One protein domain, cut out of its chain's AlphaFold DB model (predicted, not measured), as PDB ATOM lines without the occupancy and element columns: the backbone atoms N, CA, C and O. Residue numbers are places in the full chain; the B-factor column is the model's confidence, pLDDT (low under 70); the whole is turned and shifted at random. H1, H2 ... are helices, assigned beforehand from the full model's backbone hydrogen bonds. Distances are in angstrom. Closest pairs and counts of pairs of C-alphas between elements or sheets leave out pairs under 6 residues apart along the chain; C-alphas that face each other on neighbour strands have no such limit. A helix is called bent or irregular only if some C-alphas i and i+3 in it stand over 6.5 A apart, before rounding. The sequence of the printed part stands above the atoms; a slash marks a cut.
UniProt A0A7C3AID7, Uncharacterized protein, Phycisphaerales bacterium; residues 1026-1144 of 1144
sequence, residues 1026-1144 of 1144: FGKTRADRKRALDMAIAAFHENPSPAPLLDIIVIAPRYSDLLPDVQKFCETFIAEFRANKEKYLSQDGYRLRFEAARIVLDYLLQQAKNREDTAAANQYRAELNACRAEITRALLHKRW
ATOM      1  N   PHE A1026      56.979 -15.572  22.740       94.31
ATOM      2  CA  PHE A1026      57.103 -15.463  24.197       94.31
ATOM      3  C   PHE A1026      56.247 -16.471  24.975       94.31
ATOM      4  O   PHE A1026      56.546 -16.759  26.136       94.31
ATOM      5  N   GLY A1027      55.199 -17.021  24.358       94.12
ATOM      6  CA  GLY A1027      54.329 -18.026  24.960       94.12
ATOM      7  C   GLY A1027      55.059 -19.351  25.165       94.12
ATOM      8  O   GLY A1027      55.719 -19.873  24.266       94.12
ATOM      9  N   LYS A1028      54.944 -19.913  26.372       95.06
ATOM     10  CA  LYS A1028      55.686 -21.124  26.760       95.06
ATOM     11  C   LYS A1028      54.809 -22.365  26.773       95.06
ATOM     12  O   LYS A1028      55.315 -23.468  26.564       95.06
ATOM     13  N   THR A1029      53.512 -22.202  27.016       96.56
ATOM     14  CA  THR A1029      52.592 -23.326  27.186       96.56
ATOM     15  C   THR A1029      51.977 -23.758  25.859       96.56
ATOM     16  O   THR A1029      51.913 -23.005  24.887       96.56
ATOM     17  N   ARG A1030      51.465 -24.991  25.821       94.88
ATOM     18  CA  ARG A1030      50.650 -25.479  24.702       94.88
ATOM     19  C   ARG A1030      49.416 -24.601  24.461       94.88
ATOM     20  O   ARG A1030      49.078 -24.328  23.313       94.88
ATOM     21  N   ALA A1031      48.776 -24.140  25.537       97.00
ATOM     22  CA  ALA A1031      47.614 -23.262  25.460       97.00
ATOM     23  C   ALA A1031      47.960 -21.923  24.791       97.00
ATOM     24  O   ALA A1031      47.219 -21.481  23.916       97.00
ATOM     25  N   ASP A1032      49.117 -21.333  25.118       96.44
ATOM     26  CA  ASP A1032      49.590 -20.096  24.480       96.44
ATOM     27  C   ASP A1032      49.793 -20.292  22.977       96.44
ATOM     28  O   ASP A1032      49.337 -19.484  22.174       96.44
ATOM     29  N   ARG A1033      50.431 -21.398  22.578       96.25
ATOM     30  CA  ARG A1033      50.697 -21.704  21.163       96.25
ATOM     31  C   ARG A1033      49.406 -21.929  20.376       96.25
ATOM     32  O   ARG A1033      49.290 -21.441  19.255       96.25
ATOM     33  N   LYS A1034      48.425 -22.626  20.960       97.25
ATOM     34  CA  LYS A1034      47.104 -22.809  20.343       97.25
ATOM     35  C   LYS A1034      46.364 -21.479  20.211       97.25
ATOM     36  O   LYS A1034      45.859 -21.175  19.137       97.25
ATOM     37  N   ARG A1035      46.373 -20.659  21.265       97.44
ATOM     38  CA  ARG A1035      45.798 -19.308  21.251       97.44
ATOM     39  C   ARG A1035      46.455 -18.426  20.186       97.44
ATOM     40  O   ARG A1035      45.753 -17.702  19.489       97.44
ATOM     41  N   ALA A1036      47.776 -18.510  20.030       97.75
ATOM     42  CA  ALA A1036      48.513 -17.797  18.990       97.75
ATOM     43  C   ALA A1036      48.087 -18.233  17.581       97.75
ATOM     44  O   ALA A1036      47.866 -17.382  16.721       97.75
ATOM     45  N   LEU A1037      47.919 -19.542  17.353       98.00
ATOM     46  CA  LEU A1037      47.404 -20.067  16.086       98.00
ATOM     47  C   LEU A1037      45.984 -19.564  15.803       98.00
ATOM     48  O   LEU A1037      45.717 -19.119  14.690       98.00
ATOM     49  N   ASP A1038      45.105 -19.567  16.803       98.25
ATOM     50  CA  ASP A1038      43.725 -19.093  16.653       98.25
ATOM     51  C   ASP A1038      43.660 -17.601  16.319       98.25
ATOM     52  O   ASP A1038      42.903 -17.197  15.440       98.25
ATOM     53  N   MET A1039      44.512 -16.785  16.943       98.44
ATOM     54  CA  MET A1039      44.661 -15.372  16.585       98.44
ATOM     55  C   MET A1039      45.210 -15.193  15.164       98.44
ATOM     56  O   MET A1039      44.716 -14.348  14.424       98.44
ATOM     57  N   ALA A1040      46.200 -15.986  14.743       98.38
ATOM     58  CA  ALA A1040      46.734 -15.901  13.383       98.38
ATOM     59  C   ALA A1040      45.678 -16.281  12.329       98.38
ATOM     60  O   ALA A1040      45.580 -15.625  11.291       98.38
ATOM     61  N   ILE A1041      44.858 -17.300  12.609       98.38
ATOM     62  CA  ILE A1041      43.717 -17.702  11.774       98.38
ATOM     63  C   ILE A1041      42.649 -16.602  11.752       98.38
ATOM     64  O   ILE A1041      42.162 -16.255  10.678       98.38
ATOM     65  N   ALA A1042      42.329 -15.994  12.898       98.38
ATOM     66  CA  ALA A1042      41.407 -14.861  12.958       98.38
ATOM     67  C   ALA A1042      41.911 -13.682  12.108       98.38
ATOM     68  O   ALA A1042      41.176 -13.175  11.268       98.38
ATOM     69  N   ALA A1043      43.192 -13.314  12.231       98.25
ATOM     70  CA  ALA A1043      43.809 -12.299  11.379       98.25
ATOM     71  C   ALA A1043      43.717 -12.670   9.888       98.25
ATOM     72  O   ALA A1043      43.413 -11.827   9.047       98.25
ATOM     73  N   PHE A1044      43.941 -13.939   9.544       97.81
ATOM     74  CA  PHE A1044      43.784 -14.404   8.171       97.81
ATOM     75  C   PHE A1044      42.346 -14.253   7.659       97.81
ATOM     76  O   PHE A1044      42.163 -13.878   6.507       97.81
ATOM     77  N   HIS A1045      41.330 -14.523   8.478       97.25
ATOM     78  CA  HIS A1045      39.935 -14.352   8.069       97.25
ATOM     79  C   HIS A1045      39.556 -12.882   7.851       97.25
ATOM     80  O   HIS A1045      38.832 -12.599   6.897       97.25
ATOM     81  N   GLU A1046      40.093 -11.961   8.658       97.19
ATOM     82  CA  GLU A1046      39.918 -10.514   8.460       97.19
ATOM     83  C   GLU A1046      40.563 -10.039   7.147       97.19
ATOM     84  O   GLU A1046      39.937  -9.349   6.343       97.19
ATOM     85  N   ASN A1047      41.811 -10.445   6.882       96.69
ATOM     86  CA  ASN A1047      42.521 -10.094   5.651       96.69
ATOM     87  C   ASN A1047      43.342 -11.284   5.115       96.69
ATOM     88  O   ASN A1047      44.513 -11.448   5.490       96.69
ATOM     89  N   PRO A1048      42.768 -12.107   4.208       96.12
ATOM     90  CA  PRO A1048      43.425 -13.312   3.704       96.12
ATOM     91  C   PRO A1048      44.640 -12.962   2.844       96.12
ATOM     92  O   PRO A1048      44.532 -12.598   1.671       96.12
ATOM     93  N   SER A1049      45.817 -13.043   3.458       96.44
ATOM     94  CA  SER A1049      47.046 -12.453   2.936       96.44
ATOM     95  C   SER A1049      48.296 -13.221   3.388       96.44
ATOM     96  O   SER A1049      48.223 -14.051   4.300       96.44
ATOM     97  N   PRO A1050      49.467 -12.989   2.759       96.25
ATOM     98  CA  PRO A1050      50.681 -13.739   3.076       96.25
ATOM     99  C   PRO A1050      51.189 -13.571   4.512       96.25
ATOM    100  O   PRO A1050      51.767 -14.512   5.048       96.25
ATOM    101  N   ALA A1051      51.008 -12.405   5.143       96.00
ATOM    102  CA  ALA A1051      51.591 -12.135   6.458       96.00
ATOM    103  C   ALA A1051      51.077 -13.070   7.575       96.00
ATOM    104  O   ALA A1051      51.910 -13.769   8.148       96.00
ATOM    105  N   PRO A1052      49.759 -13.169   7.860       97.50
ATOM    106  CA  PRO A1052      49.245 -14.126   8.848       97.50
ATOM    107  C   PRO A1052      49.538 -15.575   8.464       97.50
ATOM    108  O   PRO A1052      49.783 -16.416   9.326       97.50
ATOM    109  N   LEU A1053      49.584 -15.871   7.164       96.69
ATOM    110  CA  LEU A1053      49.859 -17.220   6.706       96.69
ATOM    111  C   LEU A1053      51.287 -17.674   7.030       96.69
ATOM    112  O   LEU A1053      51.489 -18.833   7.389       96.69
ATOM    113  N   LEU A1054      52.274 -16.779   6.942       94.88
ATOM    114  CA  LEU A1054      53.646 -17.094   7.337       94.88
ATOM    115  C   LEU A1054      53.729 -17.478   8.825       94.88
ATOM    116  O   LEU A1054      54.475 -18.394   9.159       94.88
ATOM    117  N   ASP A1055      52.943 -16.862   9.710       95.44
ATOM    118  CA  ASP A1055      52.862 -17.267  11.124       95.44
ATOM    119  C   ASP A1055      52.272 -18.679  11.255       95.44
ATOM    120  O   ASP A1055      52.840 -19.534  11.943       95.44
ATOM    121  N   ILE A1056      51.190 -18.949  10.518       97.44
ATOM    122  CA  ILE A1056      50.476 -20.233  10.527       97.44
ATOM    123  C   ILE A1056      51.339 -21.389  10.004       97.44
ATOM    124  O   ILE A1056      51.261 -22.476  10.560       97.44
ATOM    125  N   ILE A1057      52.160 -21.201   8.963       95.88
ATOM    126  CA  ILE A1057      52.873 -22.322   8.307       95.88
ATOM    127  C   ILE A1057      54.382 -22.370   8.580       95.88
ATOM    128  O   ILE A1057      55.018 -23.388   8.310       95.88
ATOM    129  N   VAL A1058      54.993 -21.281   9.057       92.19
ATOM    130  CA  VAL A1058      56.443 -21.245   9.339       92.19
ATOM    131  C   VAL A1058      56.716 -21.357  10.834       92.19
ATOM    132  O   VAL A1058      57.735 -21.931  11.232       92.19
ATOM    133  N   ILE A1059      55.829 -20.815  11.672       89.94
ATOM    134  CA  ILE A1059      56.031 -20.787  13.123       89.94
ATOM    135  C   ILE A1059      55.250 -21.905  13.798       89.94
ATOM    136  O   ILE A1059      55.864 -22.714  14.490       89.94
ATOM    137  N   ALA A1060      53.937 -21.998  13.573       89.38
ATOM    138  CA  ALA A1060      53.117 -23.010  14.240       89.38
ATOM    139  C   ALA A1060      53.587 -24.463  13.985       89.38
ATOM    140  O   ALA A1060      53.617 -25.231  14.944       89.38
ATOM    141  N   PRO A1061      54.072 -24.852  12.782       91.56
ATOM    142  CA  PRO A1061      54.553 -26.213  12.517       91.56
ATOM    143  C   PRO A1061      55.828 -26.607  13.260       91.56
ATOM    144  O   PRO A1061      56.183 -27.782  13.277       91.56
ATOM    145  N   ARG A1062      56.514 -25.654  13.907       93.25
ATOM    146  CA  ARG A1062      57.607 -25.958  14.846       93.25
ATOM    147  C   ARG A1062      57.098 -26.668  16.104       93.25
ATOM    148  O   ARG A1062      57.894 -27.224  16.855       93.25
ATOM    149  N   TYR A1063      55.786 -26.648  16.325       94.19
ATOM    150  CA  TYR A1063      55.094 -27.305  17.419       94.19
ATOM    151  C   TYR A1063      54.267 -28.460  16.852       94.19
ATOM    152  O   TYR A1063      53.231 -28.262  16.217       94.19
ATOM    153  N   SER A1064      54.753 -29.686  17.051       94.69
ATOM    154  CA  SER A1064      54.179 -30.890  16.440       94.69
ATOM    155  C   SER A1064      52.701 -31.107  16.783       94.69
ATOM    156  O   SER A1064      51.964 -31.687  15.994       94.69
ATOM    157  N   ASP A1065      52.258 -30.625  17.943       95.12
ATOM    158  CA  ASP A1065      50.883 -30.731  18.422       95.12
ATOM    159  C   ASP A1065      49.896 -29.781  17.724       95.12
ATOM    160  O   ASP A1065      48.692 -30.010  17.813       95.12
ATOM    161  N   LEU A1066      50.383 -28.759  17.009       96.62
ATOM    162  CA  LEU A1066      49.564 -27.845  16.200       96.62
ATOM    163  C   LEU A1066      49.482 -28.245  14.721       96.62
ATOM    164  O   LEU A1066      48.654 -27.707  13.985       96.62
ATOM    165  N   LEU A1067      50.324 -29.179  14.264       95.31
ATOM    166  CA  LEU A1067      50.369 -29.606  12.860       95.31
ATOM    167  C   LEU A1067      48.999 -30.020  12.290       95.31
ATOM    168  O   LEU A1067      48.711 -29.611  11.162       95.31
ATOM    169  N   PRO A1068      48.139 -30.773  13.014       96.06
ATOM    170  CA  PRO A1068      46.822 -31.149  12.497       96.06
ATOM    171  C   PRO A1068      45.913 -29.943  12.243       96.06
ATOM    172  O   PRO A1068      45.252 -29.883  11.207       96.06
ATOM    173  N   ASP A1069      45.918 -28.957  13.146       96.56
ATOM    174  CA  ASP A1069      45.100 -27.746  13.020       96.56
ATOM    175  C   ASP A1069      45.575 -26.880  11.847       96.56
ATOM    176  O   ASP A1069      44.765 -26.424  11.038       96.56
ATOM    177  N   VAL A1070      46.896 -26.715  11.705       97.31
ATOM    178  CA  VAL A1070      47.506 -25.984  10.582       97.31
ATOM    179  C   VAL A1070      47.163 -26.649   9.252       97.31
ATOM    180  O   VAL A1070      46.789 -25.965   8.299       97.31
ATOM    181  N   GLN A1071      47.279 -27.977   9.170       96.38
ATOM    182  CA  GLN A1071      46.955 -28.715   7.953       96.38
ATOM    183  C   GLN A1071      45.470 -28.585   7.608       96.38
ATOM    184  O   GLN A1071      45.152 -28.266   6.464       96.38
ATOM    185  N   LYS A1072      44.579 -28.772   8.589       97.25
ATOM    186  CA  LYS A1072      43.133 -28.635   8.394       97.25
ATOM    187  C   LYS A1072      42.781 -27.248   7.864       97.25
ATOM    188  O   LYS A1072      42.083 -27.141   6.863       97.25
ATOM    189  N   PHE A1073      43.315 -26.198   8.488       97.94
ATOM    190  CA  PHE A1073      43.139 -24.825   8.017       97.94
ATOM    191  C   PHE A1073      43.615 -24.652   6.564       97.94
ATOM    192  O   PHE A1073      42.885 -24.106   5.739       97.94
ATOM    193  N   CYS A1074      44.808 -25.155   6.231       97.94
ATOM    194  CA  CYS A1074      45.376 -25.064   4.885       97.94
ATOM    195  C   CYS A1074      44.494 -25.750   3.829       97.94
ATOM    196  O   CYS A1074      44.245 -25.187   2.762       97.94
ATOM    197  N   GLU A1075      44.006 -26.954   4.120       97.00
ATOM    198  CA  GLU A1075      43.126 -27.711   3.227       97.00
ATOM    199  C   GLU A1075      41.774 -27.012   3.041       97.00
ATOM    200  O   GLU A1075      41.316 -26.858   1.906       97.00
ATOM    201  N   THR A1076      41.172 -26.525   4.134       97.69
ATOM    202  CA  THR A1076      39.924 -25.749   4.098       97.69
ATOM    203  C   THR A1076      40.086 -24.481   3.268       97.69
ATOM    204  O   THR A1076      39.305 -24.259   2.344       97.69
ATOM    205  N   PHE A1077      41.133 -23.691   3.516       97.56
ATOM    206  CA  PHE A1077      41.370 -22.458   2.773       97.56
ATOM    207  C   PHE A1077      41.556 -22.712   1.273       97.56
ATOM    208  O   PHE A1077      40.990 -21.991   0.455       97.56
ATOM    209  N   ILE A1078      42.303 -23.747   0.876       97.75
ATOM    210  CA  ILE A1078      42.469 -24.068  -0.547       97.75
ATOM    211  C   ILE A1078      41.148 -24.517  -1.180       97.75
ATOM    212  O   ILE A1078      40.851 -24.115  -2.307       97.75
ATOM    213  N   ALA A1079      40.329 -25.301  -0.476       96.88
ATOM    214  CA  ALA A1079      39.002 -25.671  -0.960       96.88
ATOM    215  C   ALA A1079      38.100 -24.438  -1.156       96.88
ATOM    216  O   ALA A1079      37.495 -24.277  -2.218       96.88
ATOM    217  N   GLU A1080      38.072 -23.526  -0.182       97.06
ATOM    218  CA  GLU A1080      37.324 -22.268  -0.259       97.06
ATOM    219  C   GLU A1080      37.835 -21.353  -1.372       97.06
ATOM    220  O   GLU A1080      37.038 -20.787  -2.124       97.06
ATOM    221  N   PHE A1081      39.157 -21.232  -1.512       96.12
ATOM    222  CA  PHE A1081      39.787 -20.434  -2.554       96.12
ATOM    223  C   PHE A1081      39.410 -20.949  -3.943       96.12
ATOM    224  O   PHE A1081      39.052 -20.154  -4.809       96.12
ATOM    225  N   ARG A1082      39.409 -22.273  -4.151       94.88
ATOM    226  CA  ARG A1082      38.947 -22.886  -5.406       94.88
ATOM    227  C   ARG A1082      37.473 -22.573  -5.673       94.88
ATOM    228  O   ARG A1082      37.140 -22.173  -6.784       94.88
ATOM    229  N   ALA A1083      36.615 -22.714  -4.661       97.19
ATOM    230  CA  ALA A1083      35.178 -22.476  -4.794       97.19
ATOM    231  C   ALA A1083      34.833 -21.001  -5.077       97.19
ATOM    232  O   ALA A1083      33.858 -20.718  -5.768       97.19
ATOM    233  N   ASN A1084      35.637 -20.061  -4.572       96.81
ATOM    234  CA  ASN A1084      35.358 -18.623  -4.639       96.81
ATOM    235  C   ASN A1084      36.286 -17.840  -5.579       96.81
ATOM    236  O   ASN A1084      36.213 -16.612  -5.619       96.81
ATOM    237  N   LYS A1085      37.151 -18.509  -6.348       93.12
ATOM    238  CA  LYS A1085      38.188 -17.856  -7.160       93.12
ATOM    239  C   LYS A1085      37.650 -16.751  -8.079       93.12
ATOM    240  O   LYS A1085      38.173 -15.641  -8.063       93.12
ATOM    241  N   GLU A1086      36.586 -17.034  -8.831       92.25
ATOM    242  CA  GLU A1086      35.962 -16.069  -9.757       92.25
ATOM    243  C   GLU A1086      35.359 -14.866  -9.026       92.25
ATOM    244  O   GLU A1086      35.468 -13.727  -9.479       92.25
ATOM    245  N   LYS A1087      34.788 -15.094  -7.838       94.88
ATOM    246  CA  LYS A1087      34.307 -14.009  -6.981       94.88
ATOM    247  C   LYS A1087      35.476 -13.136  -6.532       94.88
ATOM    248  O   LYS A1087      35.392 -11.916  -6.647       94.88
ATOM    249  N   TYR A1088      36.575 -13.735  -6.074       93.00
ATOM    250  CA  TYR A1088      37.735 -12.977  -5.606       93.00
ATOM    251  C   TYR A1088      38.428 -12.193  -6.727       93.00
ATOM    252  O   TYR A1088      38.891 -11.088  -6.471       93.00
ATOM    253  N   LEU A1089      38.438 -12.693  -7.968       88.12
ATOM    254  CA  LEU A1089      38.944 -11.963  -9.143       88.12
ATOM    255  C   LEU A1089      38.226 -10.622  -9.384       88.12
ATOM    256  O   LEU A1089      38.799  -9.705  -9.975       88.12
ATOM    257  N   SER A1090      36.976 -10.507  -8.927       90.00
ATOM    258  CA  SER A1090      36.154  -9.296  -9.029       90.00
ATOM    259  C   SER A1090      36.260  -8.355  -7.821       90.00
ATOM    260  O   SER A1090      35.530  -7.370  -7.755       90.00
ATOM    261  N   GLN A1091      37.155  -8.640  -6.871       93.38
ATOM    262  CA  GLN A1091      37.320  -7.879  -5.630       93.38
ATOM    263  C   GLN A1091      38.723  -7.279  -5.512       93.38
ATOM    264  O   GLN A1091      39.703  -7.813  -6.040       93.38
ATOM    265  N   ASP A1092      38.815  -6.168  -4.782       92.75
ATOM    266  CA  ASP A1092      40.096  -5.573  -4.421       92.75
ATOM    267  C   ASP A1092      40.893  -6.532  -3.500       92.75
ATOM    268  O   ASP A1092      40.331  -7.359  -2.775       92.75
ATOM    269  N   GLY A1093      42.224  -6.476  -3.551       92.56
ATOM    270  CA  GLY A1093      43.114  -7.334  -2.760       92.56
ATOM    271  C   GLY A1093      43.254  -8.783  -3.254       92.56
ATOM    272  O   GLY A1093      43.837  -9.613  -2.549       92.56
ATOM    273  N   TYR A1094      42.766  -9.127  -4.455       92.69
ATOM    274  CA  TYR A1094      42.853 -10.496  -4.996       92.69
ATOM    275  C   TYR A1094      44.279 -11.076  -4.998       92.69
ATOM    276  O   TYR A1094      44.454 -12.257  -4.692       92.69
ATOM    277  N   ARG A1095      45.314 -10.268  -5.278       92.00
ATOM    278  CA  ARG A1095      46.711 -10.741  -5.278       92.00
ATOM    279  C   ARG A1095      47.128 -11.266  -3.909       92.00
ATOM    280  O   ARG A1095      47.855 -12.251  -3.856       92.00
ATOM    281  N   LEU A1096      46.681 -10.643  -2.818       93.62
ATOM    282  CA  LEU A1096      47.020 -11.088  -1.464       93.62
ATOM    283  C   LEU A1096      46.453 -12.487  -1.193       93.62
ATOM    284  O   LEU A1096      47.190 -13.372  -0.757       93.62
ATOM    285  N   ARG A1097      45.184 -12.710  -1.560       95.12
ATOM    286  CA  ARG A1097      44.511 -14.017  -1.460       95.12
ATOM    287  C   ARG A1097      45.201 -15.064  -2.328       95.12
ATOM    288  O   ARG A1097      45.397 -16.204  -1.913       95.12
ATOM    289  N   PHE A1098      45.592 -14.659  -3.532       93.81
ATOM    290  CA  PHE A1098      46.264 -15.519  -4.492       93.81
ATOM    291  C   PHE A1098      47.660 -15.947  -4.020       93.81
ATOM    292  O   PHE A1098      48.010 -17.126  -4.071       93.81
ATOM    293  N   GLU A1099      48.466 -15.001  -3.533       94.44
ATOM    294  CA  GLU A1099      49.781 -15.294  -2.961       94.44
ATOM    295  C   GLU A1099      49.661 -16.161  -1.706       94.44
ATOM    296  O   GLU A1099      50.447 -17.094  -1.543       94.44
ATOM    297  N   ALA A1100      48.643 -15.936  -0.868       96.31
ATOM    298  CA  ALA A1100      48.337 -16.826   0.247       96.31
ATOM    299  C   ALA A1100      48.041 -18.260  -0.236       96.31
ATOM    300  O   ALA A1100      48.658 -19.207   0.248       96.31
ATOM    301  N   ALA A1101      47.184 -18.438  -1.248       96.75
ATOM    302  CA  ALA A1101      46.894 -19.757  -1.826       96.75
ATOM    303  C   ALA A1101      48.154 -20.443  -2.374       96.75
ATOM    304  O   ALA A1101      48.389 -21.622  -2.111       96.75
ATOM    305  N   ARG A1102      49.023 -19.699  -3.070       96.69
ATOM    306  CA  ARG A1102      50.306 -20.223  -3.563       96.69
ATOM    307  C   ARG A1102      51.192 -20.725  -2.423       96.69
ATOM    308  O   ARG A1102      51.808 -21.781  -2.549       96.69
ATOM    309  N   ILE A1103      51.295 -19.951  -1.348       96.56
ATOM    310  CA  ILE A1103      52.113 -20.290  -0.183       96.56
ATOM    311  C   ILE A1103      51.553 -21.540   0.524       96.56
ATOM    312  O   ILE A1103      52.326 -22.438   0.859       96.56
ATOM    313  N   VAL A1104      50.227 -21.654   0.677       97.56
ATOM    314  CA  VAL A1104      49.590 -22.853   1.251       97.56
ATOM    315  C   VAL A1104      49.819 -24.093   0.391       97.56
ATOM    316  O   VAL A1104      50.158 -25.147   0.924       97.56
ATOM    317  N   LEU A1105      49.684 -23.986  -0.933       97.75
ATOM    318  CA  LEU A1105      49.941 -25.109  -1.842       97.75
ATOM    319  C   LEU A1105      51.389 -25.603  -1.759       97.75
ATOM    320  O   LEU A1105      51.625 -26.808  -1.810       97.75
ATOM    321  N   ASP A1106      52.356 -24.692  -1.618       97.38
ATOM    322  CA  ASP A1106      53.760 -25.064  -1.423       97.38
ATOM    323  C   ASP A1106      53.956 -25.807  -0.091       97.38
ATOM    324  O   ASP A1106      54.590 -26.861  -0.068       97.38
ATOM    325  N   TYR A1107      53.328 -25.337   0.993       97.31
ATOM    326  CA  TYR A1107      53.333 -26.030   2.285       97.31
ATOM    327  C   TYR A1107      52.704 -27.432   2.206       97.31
ATOM    328  O   TYR A1107      53.342 -28.410   2.599       97.31
ATOM    329  N   LEU A1108      51.493 -27.557   1.650       97.31
ATOM    330  CA  LEU A1108      50.790 -28.837   1.497       97.31
ATOM    331  C   LEU A1108      51.570 -29.821   0.615       97.31
ATOM    332  O   LEU A1108      51.624 -31.012   0.916       97.31
ATOM    333  N   LEU A1109      52.244 -29.329  -0.429       97.62
ATOM    334  CA  LEU A1109      53.148 -30.129  -1.252       97.62
ATOM    335  C   LEU A1109      54.305 -30.714  -0.430       97.62
ATOM    336  O   LEU A1109      54.636 -31.888  -0.603       97.62
ATOM    337  N   GLN A1110      54.938 -29.921   0.439       97.25
ATOM    338  CA  GLN A1110      56.014 -30.427   1.298       97.25
ATOM    339  C   GLN A1110      55.485 -31.430   2.327       97.25
ATOM    340  O   GLN A1110      56.103 -32.468   2.528       97.25
ATOM    341  N   GLN A1111      54.314 -31.177   2.918       95.88
ATOM    342  CA  GLN A1111      53.694 -32.120   3.854       95.88
ATOM    343  C   GLN A1111      53.333 -33.452   3.183       95.88
ATOM    344  O   GLN A1111      53.624 -34.508   3.738       95.88
ATOM    345  N   ALA A1112      52.774 -33.423   1.969       96.88
ATOM    346  CA  ALA A1112      52.480 -34.632   1.199       96.88
ATOM    347  C   ALA A1112      53.755 -35.425   0.872       96.88
ATOM    348  O   ALA A1112      53.783 -36.641   1.039       96.88
ATOM    349  N   LYS A1113      54.844 -34.741   0.487       97.19
ATOM    350  CA  LYS A1113      56.154 -35.382   0.280       97.19
ATOM    351  C   LYS A1113      56.695 -36.027   1.553       97.19
ATOM    352  O   LYS A1113      57.176 -37.148   1.486       97.19
ATOM    353  N   ASN A1114      56.595 -35.339   2.689       95.56
ATOM    354  CA  ASN A1114      57.055 -35.860   3.978       95.56
ATOM    355  C   ASN A1114      56.260 -37.095   4.434       95.56
ATOM    356  O   ASN A1114      56.764 -37.877   5.230       95.56
ATOM    357  N   ARG A1115      55.027 -37.268   3.941       96.31
ATOM    358  CA  ARG A1115      54.176 -38.448   4.175       96.31
ATOM    359  C   ARG A1115      54.292 -39.515   3.094       96.31
ATOM    360  O   ARG A1115      53.562 -40.496   3.150       96.31
ATOM    361  N   GLU A1116      55.136 -39.284   2.091       97.25
ATOM    362  CA  GLU A1116      55.259 -40.140   0.909       97.25
ATOM    363  C   GLU A1116      53.939 -40.295   0.112       97.25
ATOM    364  O   GLU A1116      53.794 -41.199  -0.710       97.25
ATOM    365  N   ASP A1117      52.987 -39.363   0.271       97.69
ATOM    366  CA  ASP A1117      51.742 -39.314  -0.505       97.69
ATOM    367  C   ASP A1117      52.009 -38.693  -1.881       97.69
ATOM    368  O   ASP A1117      51.859 -37.488  -2.130       97.69
ATOM    369  N   THR A1118      52.467 -39.542  -2.796       97.19
ATOM    370  CA  THR A1118      52.818 -39.142  -4.162       97.19
ATOM    371  C   THR A1118      51.627 -38.588  -4.948       97.19
ATOM    372  O   THR A1118      51.820 -37.694  -5.777       97.19
ATOM    373  N   ALA A1119      50.405 -39.059  -4.680       97.62
ATOM    374  CA  ALA A1119      49.203 -38.609  -5.371       97.62
ATOM    375  C   ALA A1119      48.865 -37.163  -4.985       97.62
ATOM    376  O   ALA A1119      48.792 -36.296  -5.864       97.62
ATOM    377  N   ALA A1120      48.774 -36.873  -3.683       95.69
ATOM    378  CA  ALA A1120      48.539 -35.518  -3.191       95.69
ATOM    379  C   ALA A1120      49.689 -34.572  -3.573       95.69
ATOM    380  O   ALA A1120      49.454 -33.452  -4.032       95.69
ATOM    381  N   ALA A1121      50.944 -35.027  -3.479       97.25
ATOM    382  CA  ALA A1121      52.099 -34.227  -3.884       97.25
ATOM    383  C   ALA A1121      52.058 -33.856  -5.379       97.25
ATOM    384  O   ALA A1121      52.402 -32.732  -5.754       97.25
ATOM    385  N   ASN A1122      51.634 -34.768  -6.257       97.50
ATOM    386  CA  ASN A1122      51.487 -34.470  -7.681       97.50
ATOM    387  C   ASN A1122      50.326 -33.503  -7.944       97.50
ATOM    388  O   ASN A1122      50.494 -32.569  -8.733       97.50
ATOM    389  N   GLN A1123      49.202 -33.666  -7.241       97.19
ATOM    390  CA  GLN A1123      48.072 -32.741  -7.315       97.19
ATOM    391  C   GLN A1123      48.483 -31.320  -6.896       97.19
ATOM    392  O   GLN A1123      48.359 -30.385  -7.688       97.19
ATOM    393  N   TYR A1124      49.044 -31.148  -5.694       97.50
ATOM    394  CA  TYR A1124      49.456 -29.832  -5.197       97.50
ATOM    395  C   TYR A1124      50.535 -29.195  -6.071       97.50
ATOM    396  O   TYR A1124      50.520 -27.986  -6.288       97.50
ATOM    397  N   ARG A1125      51.444 -29.991  -6.645       98.00
ATOM    398  CA  ARG A1125      52.432 -29.490  -7.611       98.00
ATOM    399  C   ARG A1125      51.774 -28.962  -8.884       98.00
ATOM    400  O   ARG A1125      52.182 -27.907  -9.370       98.00
ATOM    401  N   ALA A1126      50.793 -29.678  -9.434       97.12
ATOM    402  CA  ALA A1126      50.062 -29.234 -10.618       97.12
ATOM    403  C   ALA A1126      49.323 -27.916 -10.345       97.12
ATOM    404  O   ALA A1126      49.429 -26.974 -11.132       97.12
ATOM    405  N   GLU A1127      48.666 -27.806  -9.192       95.75
ATOM    406  CA  GLU A1127      47.968 -26.589  -8.772       95.75
ATOM    407  C   GLU A1127      48.918 -25.423  -8.494       95.75
ATOM    408  O   GLU A1127      48.664 -24.301  -8.930       95.75
ATOM    409  N   LEU A1128      50.051 -25.673  -7.838       96.31
ATOM    410  CA  LEU A1128      51.082 -24.665  -7.604       96.31
ATOM    411  C   LEU A1128      51.656 -24.143  -8.927       96.31
ATOM    412  O   LEU A1128      51.876 -22.941  -9.079       96.31
ATOM    413  N   ASN A1129      51.869 -25.025  -9.905       95.31
ATOM    414  CA  ASN A1129      52.303 -24.642 -11.247       95.31
ATOM    415  C   ASN A1129      51.228 -23.833 -11.983       95.31
ATOM    416  O   ASN A1129      51.562 -22.827 -12.610       95.31
ATOM    417  N   ALA A1130      49.952 -24.212 -11.867       92.69
ATOM    418  CA  ALA A1130      48.838 -23.429 -12.397       92.69
ATOM    419  C   ALA A1130      48.784 -22.035 -11.749       92.69
ATOM    420  O   ALA A1130      48.654 -21.033 -12.456       92.69
ATOM    421  N   CYS A1131      48.996 -21.959 -10.432       90.94
ATOM    422  CA  CYS A1131      49.044 -20.695  -9.710       90.94
ATOM    423  C   CYS A1131      50.214 -19.818 -10.167       90.94
ATOM    424  O   CYS A1131      50.036 -18.641 -10.465       90.94
ATOM    425  N   ARG A1132      51.417 -20.391 -10.298       90.50
ATOM    426  CA  ARG A1132      52.598 -19.682 -10.819       90.50
ATOM    427  C   ARG A1132      52.386 -19.193 -12.250       90.50
ATOM    428  O   ARG A1132      52.791 -18.077 -12.569       90.50
ATOM    429  N   ALA A1133      51.746 -19.991 -13.103       88.88
ATOM    430  CA  ALA A1133      51.417 -19.595 -14.469       88.88
ATOM    431  C   ALA A1133      50.395 -18.450 -14.502       88.88
ATOM    432  O   ALA A1133      50.485 -17.566 -15.351       88.88
ATOM    433  N   GLU A1134      49.433 -18.432 -13.582       85.88
ATOM    434  CA  GLU A1134      48.479 -17.334 -13.441       85.88
ATOM    435  C   GLU A1134      49.112 -16.068 -12.871       85.88
ATOM    436  O   GLU A1134      48.922 -15.032 -13.489       85.88
ATOM    437  N   ILE A1135      49.940 -16.131 -11.819       81.56
ATOM    438  CA  ILE A1135      50.740 -14.974 -11.362       81.56
ATOM    439  C   ILE A1135      51.610 -14.460 -12.495       81.56
ATOM    440  O   ILE A1135      51.670 -13.263 -12.724       81.56
ATOM    441  N   THR A1136      52.272 -15.345 -13.237       80.69
ATOM    442  CA  THR A1136      53.115 -14.925 -14.359       80.69
ATOM    443  C   THR A1136      52.270 -14.232 -15.426       80.69
ATOM    444  O   THR A1136      52.650 -13.162 -15.890       80.69
ATOM    445  N   ARG A1137      51.095 -14.771 -15.780       79.12
ATOM    446  CA  ARG A1137      50.149 -14.091 -16.683       79.12
ATOM    447  C   ARG A1137      49.702 -12.748 -16.108       79.12
ATOM    448  O   ARG A1137      49.739 -11.757 -16.826       79.12
ATOM    449  N   ALA A1138      49.335 -12.699 -14.835       73.12
ATOM    450  CA  ALA A1138      48.855 -11.508 -14.156       73.12
ATOM    451  C   ALA A1138      49.938 -10.434 -14.007       73.12
ATOM    452  O   ALA A1138      49.623  -9.277 -14.189       73.12
ATOM    453  N   LEU A1139      51.207 -10.790 -13.779       67.69
ATOM    454  CA  LEU A1139      52.353  -9.868 -13.771       67.69
ATOM    455  C   LEU A1139      52.727  -9.401 -15.188       67.69
ATOM    456  O   LEU A1139      53.212  -8.288 -15.378       67.69
ATOM    457  N   LEU A1140      52.515 -10.243 -16.208       65.06
ATOM    458  CA  LEU A1140      52.709  -9.865 -17.613       65.06
ATOM    459  C   LEU A1140      51.598  -8.922 -18.109       65.06
ATOM    460  O   LEU A1140      51.846  -8.032 -18.929       65.06
ATOM    461  N   HIS A1141      50.374  -9.084 -17.609       63.25
ATOM    462  CA  HIS A1141      49.297  -8.120 -17.781       63.25
ATOM    463  C   HIS A1141      49.530  -6.961 -16.803       63.25
ATOM    464  O   HIS A1141      49.325  -7.114 -15.620       63.25
ATOM    465  N   LYS A1142      49.943  -5.780 -17.284       52.41
ATOM    466  CA  LYS A1142      50.335  -4.579 -16.493       52.41
ATOM    467  C   LYS A1142      49.328  -4.018 -15.448       52.41
ATOM    468  O   LYS A1142      49.436  -2.852 -15.081       52.41
ATOM    469  N   ARG A1143      48.321  -4.780 -15.033       55.50
ATOM    470  CA  ARG A1143      47.425  -4.501 -13.915       55.50
ATOM    471  C   ARG A1143      48.090  -4.768 -12.551       55.50
ATOM    472  O   ARG A1143      47.613  -4.200 -11.577       55.50
ATOM    473  N   TRP A1144      49.132  -5.615 -12.473       47.53
ATOM    474  CA  TRP A1144      49.794  -6.037 -11.220       47.53
ATOM    475  C   TRP A1144      51.204  -5.474 -11.040       47.53
ATOM    476  O   TRP A1144      51.942  -5.397 -12.052       47.53
TER     477      TRP A1144
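AT A GLANCE: This is residues 1026 to 1144 of the 1144 residues of an uncharacterized protein of Phycisphaerales bacterium (UniProt A0A7C3AID7). Kinked H3, the longest helix, joins H1, H2 and H4 in an up-and-down bundle, each helix running against the one before, and H5 folds back along H4, away from H1. The 119 printed residues include five named helices, H1 to H5 in order: all helix, compact, radius of gyration of the C-alphas 15.0 A, spans 47 by 34 by 22 A.

IN THESE COORDINATES: H3, residues 1064 to 1089, 35.3 A, is irregular: C-alphas 1083 and 1086 are 8.1 A apart. H4 is 1094 to 1114, 30.4 A; H2, 1050 to 1062, 18.3 A; H1, 1030 to 1046, 24.6 A, from (50.650, -25.479, 24.702); H5, 1118 to 1140, 32.2 A, to (52.709, -9.865, -17.613).

HOW THE PARTS SIT: H3 and H4 touch at a steep tilt of 41 degrees, closest C-alphas Tyr 1088 and Tyr 1094, 5.7 A. H4 and H5 form a hairpin, closest C-alphas Leu 1109 and Ala 1121, 5.0 A. H1 and H2 touch, closest C-alphas Ala 1040 and Pro 1052, 5.5 A. H1 and H5 are apart. O i to N i+4 pairs are within hydrogen-bond range throughout H1, H4 and H5, 5 of 9 in H2, 18 of 22 in H3.

THE WHOLE: The printed part has no cut; its links are tight. Residues 1139 to 1144 are under pLDDT 70.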